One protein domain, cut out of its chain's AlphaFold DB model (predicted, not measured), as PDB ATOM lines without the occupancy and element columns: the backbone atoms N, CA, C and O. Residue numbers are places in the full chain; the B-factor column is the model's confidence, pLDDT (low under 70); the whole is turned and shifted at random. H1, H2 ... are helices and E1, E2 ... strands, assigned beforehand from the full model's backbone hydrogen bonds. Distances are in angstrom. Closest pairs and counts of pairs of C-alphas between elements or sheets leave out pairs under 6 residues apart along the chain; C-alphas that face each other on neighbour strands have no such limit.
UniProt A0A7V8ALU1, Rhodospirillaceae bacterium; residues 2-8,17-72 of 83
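What this domain is: This is residues 2 to 8 and 17 to 72 of the 83 residues of a protein of Rhodospirillaceae bacterium (UniProt A0A7V8ALU1). Little regular structure is here: a small three-stranded sheet, with one helix near the end where E2 begins and a long winding tail after E3. The printed part has 63 residues, with 24 in named elements, E1, H1, E2 and E3 in chain order. The sheet, E1 E2 E3, is mixed, as is the class. The whole is compact, radius of gyration of the C-alphas 12.2 A, yet elongated, spanning 39 by 23 by 19 A.

How they stand to each other: E1 (residues 18 to 21) is parallel to E2 (41 to 46) at 19 degrees; N 42 and O 18 are 2.8 A apart. Between them H1 (27 to 36) makes a strand-helix-strand unit, a right-handed crossover; it only grazes the sheet, with residues 30 to 34. Its O i to N i+4 pairs are within hydrogen-bond range. E2 and E3 (52 to 55) form an antiparallel hairpin; N 53 and O 45 are 2.8 A apart.

Where its parts are: E1 begins at C-alpha 18 (21.684, 93.388, 47.636). H1 is 14.5 A long, E2 16.7 A, E1 and E3 10.2 A each. E3 ends at C-alpha 55 (20.292, 86.937, 57.340).

The domain as a whole: Residues 9 to 16 are cut out, a 16.3 A gap between C-alphas 8 and 17. No link is long. No printed residue is under pLDDT 70.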
ATOM      1  N   LEU A   2      30.112  90.977  40.393       86.50
ATOM      2  CA  LEU A   2      31.404  91.193  41.088       86.50
ATOM      3  C   LEU A   2      32.669  90.825  40.289       86.50
ATOM      4  O   LEU A   2      33.770  91.240  40.642       86.50
ATOM      5  N   ASN A   3      32.527  90.002  39.251       90.31
ATOM      6  CA  ASN A   3      33.627  89.575  38.377       90.31
ATOM      7  C   ASN A   3      33.598  90.288  37.016       90.31
ATOM      8  O   ASN A   3      34.345  89.923  36.116       90.31
ATOM      9  N   HIS A   4      32.701  91.261  36.832       93.12
ATOM     10  CA  HIS A   4      32.626  92.008  35.584       93.12
ATOM     11  C   HIS A   4      33.825  92.971  35.487       93.12
ATOM     12  O   HIS A   4      34.106  93.642  36.479       93.12
ATOM     13  N   PRO A   5      34.501  93.111  34.328       94.38
ATOM     14  CA  PRO A   5      35.673  93.987  34.191       94.38
ATOM     15  C   PRO A   5      35.413  95.453  34.561       94.38
ATOM     16  O   PRO A   5      36.302  96.143  35.039       94.38
ATOM     17  N   ALA A   6      34.179  95.923  34.366       94.75
ATOM     18  CA  ALA A   6      33.748  97.276  34.727       94.75
ATOM     19  C   ALA A   6      33.154  97.392  36.148       94.75
ATOM     20  O   ALA A   6      32.433  98.349  36.428       94.75
ATOM     21  N   TYR A   7      33.353  96.392  37.014       93.56
ATOM     22  CA  TYR A   7      32.890  96.454  38.396       93.56
ATOM     23  C   TYR A   7      33.660  97.532  39.162       93.56
ATOM     24  O   TYR A   7      34.876  97.452  39.306       93.56
ATOM     25  N   ASP A   8      32.924  98.514  39.671       95.00
ATOM     26  CA  ASP A   8      33.449  99.608  40.475       95.00
ATOM     27  C   ASP A   8      32.482  99.874  41.644       95.00
ATOM     28  O   ASP A   8      31.358 100.336  41.410       95.00
ATOM     29  N   MET A  17      20.626  97.818  49.382       96.31
ATOM     30  CA  MET A  17      20.332  96.401  49.554       96.31
ATOM     31  C   MET A  17      20.725  95.578  48.324       96.31
ATOM     32  O   MET A  17      20.333  95.871  47.197       96.31
ATOM     33  N   ILE A  18      21.456  94.492  48.567       95.88
ATOM     34  CA  ILE A  18      21.684  93.388  47.636       95.88
ATOM     35  C   ILE A  18      21.209  92.124  48.337       95.88
ATOM     36  O   ILE A  18      21.626  91.861  49.461       95.88
ATOM     37  N   MET A  19      20.366  91.335  47.681       95.62
ATOM     38  CA  MET A  19      19.760  90.153  48.286       95.62
ATOM     39  C   MET A  19      20.050  88.902  47.461       95.62
ATOM     40  O   MET A  19      19.861  88.903  46.244       95.62
ATOM     41  N   SER A  20      20.497  87.834  48.121       95.00
ATOM     42  CA  SER A  20      20.585  86.493  47.534       95.00
ATOM     43  C   SER A  20      19.463  85.614  48.081       95.00
ATOM     44  O   SER A  20      19.198  85.631  49.279       95.00
ATOM     45  N   VAL A  21      18.776  84.886  47.198       95.44
ATOM     46  CA  VAL A  21      17.636  84.024  47.539       95.44
ATOM     47  C   VAL A  21      17.507  82.882  46.529       95.44
ATOM     48  O   VAL A  21      17.926  83.012  45.378       95.44
ATOM     49  N   GLY A  22      16.920  81.764  46.959       92.12
ATOM     50  CA  GLY A  22      16.530  80.643  46.095       92.12
ATOM     51  C   GLY A  22      17.624  79.605  45.831       92.12
ATOM     52  O   GLY A  22      17.321  78.507  45.379       92.12
ATOM     53  N   THR A  23      18.883  79.908  46.141       92.75
ATOM     54  CA  THR A  23      19.995  78.951  46.069       92.75
ATOM     55  C   THR A  23      21.102  79.341  47.051       92.75
ATOM     56  O   THR A  23      21.255  80.537  47.322       92.75
ATOM     57  N   PRO A  24      21.888  78.388  47.588       91.12
ATOM     58  CA  PRO A  24      23.037  78.712  48.423       91.12
ATOM     59  C   PRO A  24      24.057  79.579  47.675       91.12
ATOM     60  O   PRO A  24      24.563  79.195  46.618       91.12
ATOM     61  N   LEU A  25      24.421  80.728  48.249       92.50
ATOM     62  CA  LEU A  25      25.530  81.524  47.733       92.50
ATOM     63  C   LEU A  25      26.853  81.011  48.308       92.50
ATOM     64  O   LEU A  25      27.013  80.865  49.520       92.50
ATOM     65  N   HIS A  26      27.841  80.766  47.449       91.75
ATOM     66  CA  HIS A  26      29.163  80.333  47.898       91.75
ATOM     67  C   HIS A  26      29.828  81.374  48.811       91.75
ATOM     68  O   HIS A  26      29.785  82.581  48.552       91.75
ATOM     69  N   ARG A  27      30.504  80.895  49.865       90.94
ATOM     70  CA  ARG A  27      31.110  81.739  50.909       90.94
ATOM     71  C   ARG A  27      32.079  82.784  50.354       90.94
ATOM     72  O   ARG A  27      32.049  83.930  50.788       90.94
ATOM     73  N   GLU A  28      32.878  82.420  49.353       92.44
ATOM     74  CA  GLU A  28      33.810  83.342  48.690       92.44
ATOM     75  C   GLU A  28      33.110  84.573  48.088       92.44
ATOM     76  O   GLU A  28      33.632  85.687  48.151       92.44
ATOM     77  N   HIS A  29      31.900  84.408  47.547       91.94
ATOM     78  CA  HIS A  29      31.135  85.506  46.966       91.94
ATOM     79  C   HIS A  29      30.546  86.405  48.051       91.94
ATOM     80  O   HIS A  29      30.589  87.626  47.899       91.94
ATOM     81  N   LYS A  30      30.078  85.826  49.169       92.06
ATOM     82  CA  LYS A  30      29.627  86.592  50.345       92.06
ATOM     83  C   LYS A  30      30.757  87.457  50.904       92.06
ATOM     84  O   LYS A  30      30.551  88.634  51.189       92.06
ATOM     85  N   GLN A  31      31.954  86.887  51.026       92.50
ATOM     86  CA  GLN A  31      33.134  87.579  51.546       92.50
ATOM     87  C   GLN A  31      33.576  88.713  50.625       92.50
ATOM     88  O   GLN A  31      33.758  89.839  51.084       92.50
ATOM     89  N   LYS A  32      33.678  88.443  49.318       93.31
ATOM     90  CA  LYS A  32      34.028  89.466  48.329       93.31
ATOM     91  C   LYS A  32      33.026  90.620  48.340       93.31
ATOM     92  O   LYS A  32      33.446  91.770  48.340       93.31
ATOM     93  N   LEU A  33      31.727  90.317  48.388       93.38
ATOM     94  CA  LEU A  33      30.677  91.331  48.421       93.38
ATOM     95  C   LEU A  33      30.764  92.205  49.678       93.38
ATOM     96  O   LEU A  33      30.788  93.421  49.555       93.38
ATOM     97  N   ASN A  34      30.875  91.602  50.865       92.94
ATOM     98  CA  ASN A  34      30.980  92.353  52.121       92.94
ATOM     99  C   ASN A  34      32.275  93.172  52.237       92.94
ATOM    100  O   ASN A  34      32.300  94.170  52.955       92.94
ATOM    101  N   ALA A  35      33.350  92.753  51.563       93.12
ATOM    102  CA  ALA A  35      34.608  93.491  51.538       93.12
ATOM    103  C   ALA A  35      34.540  94.742  50.646       93.12
ATOM    104  O   ALA A  35      35.157  95.752  50.973       93.12
ATOM    105  N   THR A  36      33.812  94.686  49.525       93.75
ATOM    106  CA  THR A  36      33.750  95.792  48.552       93.75
ATOM    107  C   THR A  36      32.513  96.677  48.703       93.75
ATOM    108  O   THR A  36      32.560  97.847  48.335       93.75
ATOM    109  N   LEU A  37      31.416  96.130  49.225       94.31
ATOM    110  CA  LEU A  37      30.139  96.797  49.477       94.31
ATOM    111  C   LEU A  37      29.640  96.377  50.872       94.31
ATOM    112  O   LEU A  37      28.801  95.478  50.989       94.31
ATOM    113  N   PRO A  38      30.196  96.960  51.947       93.56
ATOM    114  CA  PRO A  38      29.799  96.606  53.304       93.56
ATOM    115  C   PRO A  38      28.360  97.053  53.600       93.56
ATOM    116  O   PRO A  38      27.882  98.044  53.058       93.56
ATOM    117  N   ASP A  39      27.685  96.327  54.496       94.50
ATOM    118  CA  ASP A  39      26.403  96.724  55.102       94.50
ATOM    119  C   ASP A  39      25.221  96.904  54.121       94.50
ATOM    120  O   ASP A  39      24.264  97.626  54.416       94.50
ATOM    121  N   VAL A  40      25.251  96.196  52.981       96.12
ATOM    122  CA  VAL A  40      24.132  96.131  52.012       96.12
ATOM    123  C   VAL A  40      23.644  94.706  51.719       96.12
ATOM    124  O   VAL A  40      22.560  94.529  51.167       96.12
ATOM    125  N   PHE A  41      24.416  93.670  52.055       96.12
ATOM    126  CA  PHE A  41      24.118  92.301  51.625       96.12
ATOM    127  C   PHE A  41      23.185  91.550  52.582       96.12
ATOM    128  O   PHE A  41      23.490  91.440  53.758       96.12
ATOM    129  N   HIS A  42      22.108  90.967  52.061       96.75
ATOM    130  CA  HIS A  42      21.167  90.115  52.789       96.75
ATOM    131  C   HIS A  42      21.056  88.750  52.109       96.75
ATOM    132  O   HIS A  42      21.179  88.636  50.885       96.75
ATOM    133  N   GLU A  43      20.761  87.713  52.885       96.06
ATOM    134  CA  GLU A  43      20.537  86.368  52.357       96.06
ATOM    135  C   GLU A  43      19.233  85.793  52.895       96.06
ATOM    136  O   GLU A  43      18.971  85.844  54.095       96.06
ATOM    137  N   LEU A  44      18.413  85.269  51.990       96.44
ATOM    138  CA  LEU A  44      17.136  84.653  52.301       96.44
ATOM    139  C   LEU A  44      17.189  83.176  51.939       96.44
ATOM    140  O   LEU A  44      17.527  82.801  50.814       96.44
ATOM    141  N   TYR A  45      16.764  82.347  52.879       96.19
ATOM    142  CA  TYR A  45      16.442  80.950  52.628       96.19
ATOM    143  C   TYR A  45      14.950  80.766  52.835       96.19
ATOM    144  O   TYR A  45      14.418  81.202  53.847       96.19
ATOM    145  N   GLY A  46      14.266  80.141  51.886       95.31
ATOM    146  CA  GLY A  46      12.832  79.941  51.995       95.31
ATOM    147  C   GLY A  46      12.295  78.962  50.970       95.31
ATOM    148  O   GLY A  46      13.002  78.551  50.048       95.31
ATOM    149  N   LEU A  47      11.034  78.601  51.168       94.38
ATOM    150  CA  LEU A  47      10.280  77.666  50.344       94.38
ATOM    151  C   LEU A  47       9.024  78.352  49.808       94.38
ATOM    152  O   LEU A  47       8.498  79.288  50.419       94.38
ATOM    153  N   THR A  48       8.516  77.867  48.679       95.44
ATOM    154  CA  THR A  48       7.292  78.390  48.052       95.44
ATOM    155  C   THR A  48       6.051  78.256  48.939       95.44
ATOM    156  O   THR A  48       5.108  79.027  48.802       95.44
ATOM    157  N   GLU A  49       6.082  77.322  49.884       96.25
ATOM    158  CA  GLU A  49       5.042  76.967  50.843       96.25
ATOM    159  C   GLU A  49       4.884  77.997  51.975       96.25
ATOM    160  O   GLU A  49       3.995  77.858  52.811       96.25
ATOM    161  N   GLY A  50       5.713  79.049  51.995       90.62
ATOM    162  CA  GLY A  50       5.527  80.205  52.875       90.62
ATOM    163  C   GLY A  50       6.460  80.262  54.082       90.62
ATOM    164  O   GLY A  50       6.170  80.991  55.021       90.62
ATOM    165  N   PHE A  51       7.576  79.533  54.070       93.44
ATOM    166  CA  PHE A  51       8.608  79.592  55.108       93.44
ATOM    167  C   PHE A  51       9.827  80.401  54.626       93.44
ATOM    168  O   PHE A  51      10.256  80.231  53.484       93.44
ATOM    169  N   VAL A  52      10.403  81.255  55.486       96.56
ATOM    170  CA  VAL A  52      11.610  82.043  55.173       96.56
ATOM    171  C   VAL A  52      12.453  82.344  56.418       96.56
ATOM    172  O   VAL A  52      11.923  82.557  57.506       96.56
ATOM    173  N   THR A  53      13.771  82.430  56.245       97.44
ATOM    174  CA  THR A  53      14.716  83.054  57.178       97.44
ATOM    175  C   THR A  53      15.471  84.178  56.486       97.44
ATOM    176  O   THR A  53      15.688  84.138  55.275       97.44
ATOM    177  N   ILE A  54      15.872  85.183  57.263       97.38
ATOM    178  CA  ILE A  54      16.569  86.373  56.776       97.38
ATOM    179  C   ILE A  54      17.874  86.525  57.549       97.38
ATOM    180  O   ILE A  54      17.871  86.665  58.776       97.38
ATOM    181  N   LEU A  55      18.996  86.508  56.832       97.12
ATOM    182  CA  LEU A  55      20.292  86.937  57.340       97.12
ATOM    183  C   LEU A  55      20.481  88.419  57.010       97.12
ATOM    184  O   LEU A  55      20.644  88.791  55.847       97.12
ATOM    185  N   ASP A  56      20.438  89.250  58.048       96.50
ATOM    186  CA  ASP A  56      20.593  90.700  57.943       96.50
ATOM    187  C   ASP A  56      22.035  91.112  57.602       96.50
ATOM    188  O   ASP A  56      23.001  90.455  58.006       96.50
ATOM    189  N   LYS A  57      22.178  92.249  56.913       95.56
ATOM    190  CA  LYS A  57      23.461  92.826  56.482       95.56
ATOM    191  C   LYS A  57      24.481  93.059  57.586       95.56
ATOM    192  O   LYS A  57      25.683  92.964  57.335       95.56
ATOM    193  N   HIS A  58      24.028  93.312  58.807       94.69
ATOM    194  CA  HIS A  58      24.903  93.504  59.955       94.69
ATOM    195  C   HIS A  58      25.334  92.176  60.593       94.69
ATOM    196  O   HIS A  58      26.334  92.127  61.310       94.69
ATOM    197  N   ASP A  59      24.634  91.084  60.285       95.00
ATOM    198  CA  ASP A  59      24.912  89.750  60.811       95.00
ATOM    199  C   ASP A  59      25.745  88.886  59.853       95.00
ATOM    200  O   ASP A  59      26.463  88.001  60.332       95.00
ATOM    201  N   VAL A  60      25.723  89.145  58.534       91.75
ATOM    202  CA  VAL A  60      26.411  88.289  57.543       91.75
ATOM    203  C   VAL A  60      27.885  88.069  57.886       91.75
ATOM    204  O   VAL A  60      28.349  86.930  57.864       91.75
ATOM    205  N   ARG A  61      28.622  89.129  58.251       90.62
ATOM    206  CA  ARG A  61      30.061  89.033  58.570       90.62
ATOM    207  C   ARG A  61      30.350  88.125  59.768       90.62
ATOM    208  O   ARG A  61      31.382  87.468  59.810       90.62
ATOM    209  N   ARG A  62      29.445  88.086  60.748       93.44
ATOM    210  CA  ARG A  62      29.598  87.287  61.971       93.44
ATOM    211  C   ARG A  62      29.042  85.871  61.818       93.44
ATOM    212  O   ARG A  62      29.463  84.976  62.544       93.44
ATOM    213  N   LYS A  63      28.088  85.669  60.906       93.88
ATOM    214  CA  LYS A  63      27.320  84.427  60.741       93.88
ATOM    215  C   LYS A  63      27.326  83.925  59.288       93.88
ATOM    216  O   LYS A  63      26.287  83.537  58.770       93.88
ATOM    217  N   GLU A  64      28.490  83.879  58.636       87.25
ATOM    218  CA  GLU A  64      28.614  83.552  57.196       87.25
ATOM    219  C   GLU A  64      28.017  82.191  56.774       87.25
ATOM    220  O   GLU A  64      27.653  82.001  55.608       87.25
ATOM    221  N   GLY A  65      27.955  81.232  57.705       90.50
ATOM    222  CA  GLY A  65      27.382  79.897  57.495       90.50
ATOM    223  C   GLY A  65      25.903  79.770  57.869       90.50
ATOM    224  O   GLY A  65      25.336  78.690  57.742       90.50
ATOM    225  N   SER A  66      25.285  80.839  58.366       94.00
ATOM    226  CA  SER A  66      23.863  80.879  58.694       94.00
ATOM    227  C   SER A  66      23.047  81.313  57.477       94.00
ATOM    228  O   SER A  66      23.568  81.952  56.569       94.00
ATOM    229  N   VAL A  67      21.752  81.006  57.493       94.69
ATOM    230  CA  VAL A  67      20.741  81.597  56.599       94.69
ATOM    231  C   VAL A  67      19.829  82.576  57.348       94.69
ATOM    232  O   VAL A  67      18.775  82.976  56.857       94.69
ATOM    233  N   GLY A  68      20.243  82.967  58.555       95.94
ATOM    234  CA  GLY A  68      19.557  83.944  59.381       95.94
ATOM    235  C   GLY A  68      18.501  83.348  60.300       95.94
ATOM    236  O   GLY A  68      18.620  82.211  60.755       95.94
ATOM    237  N   VAL A  69      17.496  84.161  60.616       97.12
ATOM    238  CA  VAL A  69      16.423  83.837  61.567       97.12
ATOM    239  C   VAL A  69      15.054  84.019  60.913       97.12
ATOM    240  O   VAL A  69      14.955  84.782  59.946       97.12
ATOM    241  N   PRO A  70      13.999  83.334  61.391       97.19
ATOM    242  CA  PRO A  70      12.644  83.616  60.935       97.19
ATOM    243  C   PRO A  70      12.276  85.091  61.193       97.19
ATOM    244  O   PRO A  70      12.722  85.669  62.191       97.19
ATOM    245  N   PRO A  71      11.485  85.723  60.307       95.56
ATOM    246  CA  PRO A  71      10.995  87.079  60.525       95.56
ATOM    247  C   PRO A  71      10.038  87.141  61.733       95.56
ATOM    248  O   PRO A  71       9.597  86.107  62.236       95.56
ATOM    249  N   PRO A  72       9.676  88.346  62.214       95.75
ATOM    250  CA  PRO A  72       8.669  88.487  63.262       95.75
ATOM    251  C   PRO A  72       7.380  87.723  62.932       95.75
ATOM    252  O   PRO A  72       6.956  87.689  61.777       95.75
TER     253      PRO A  72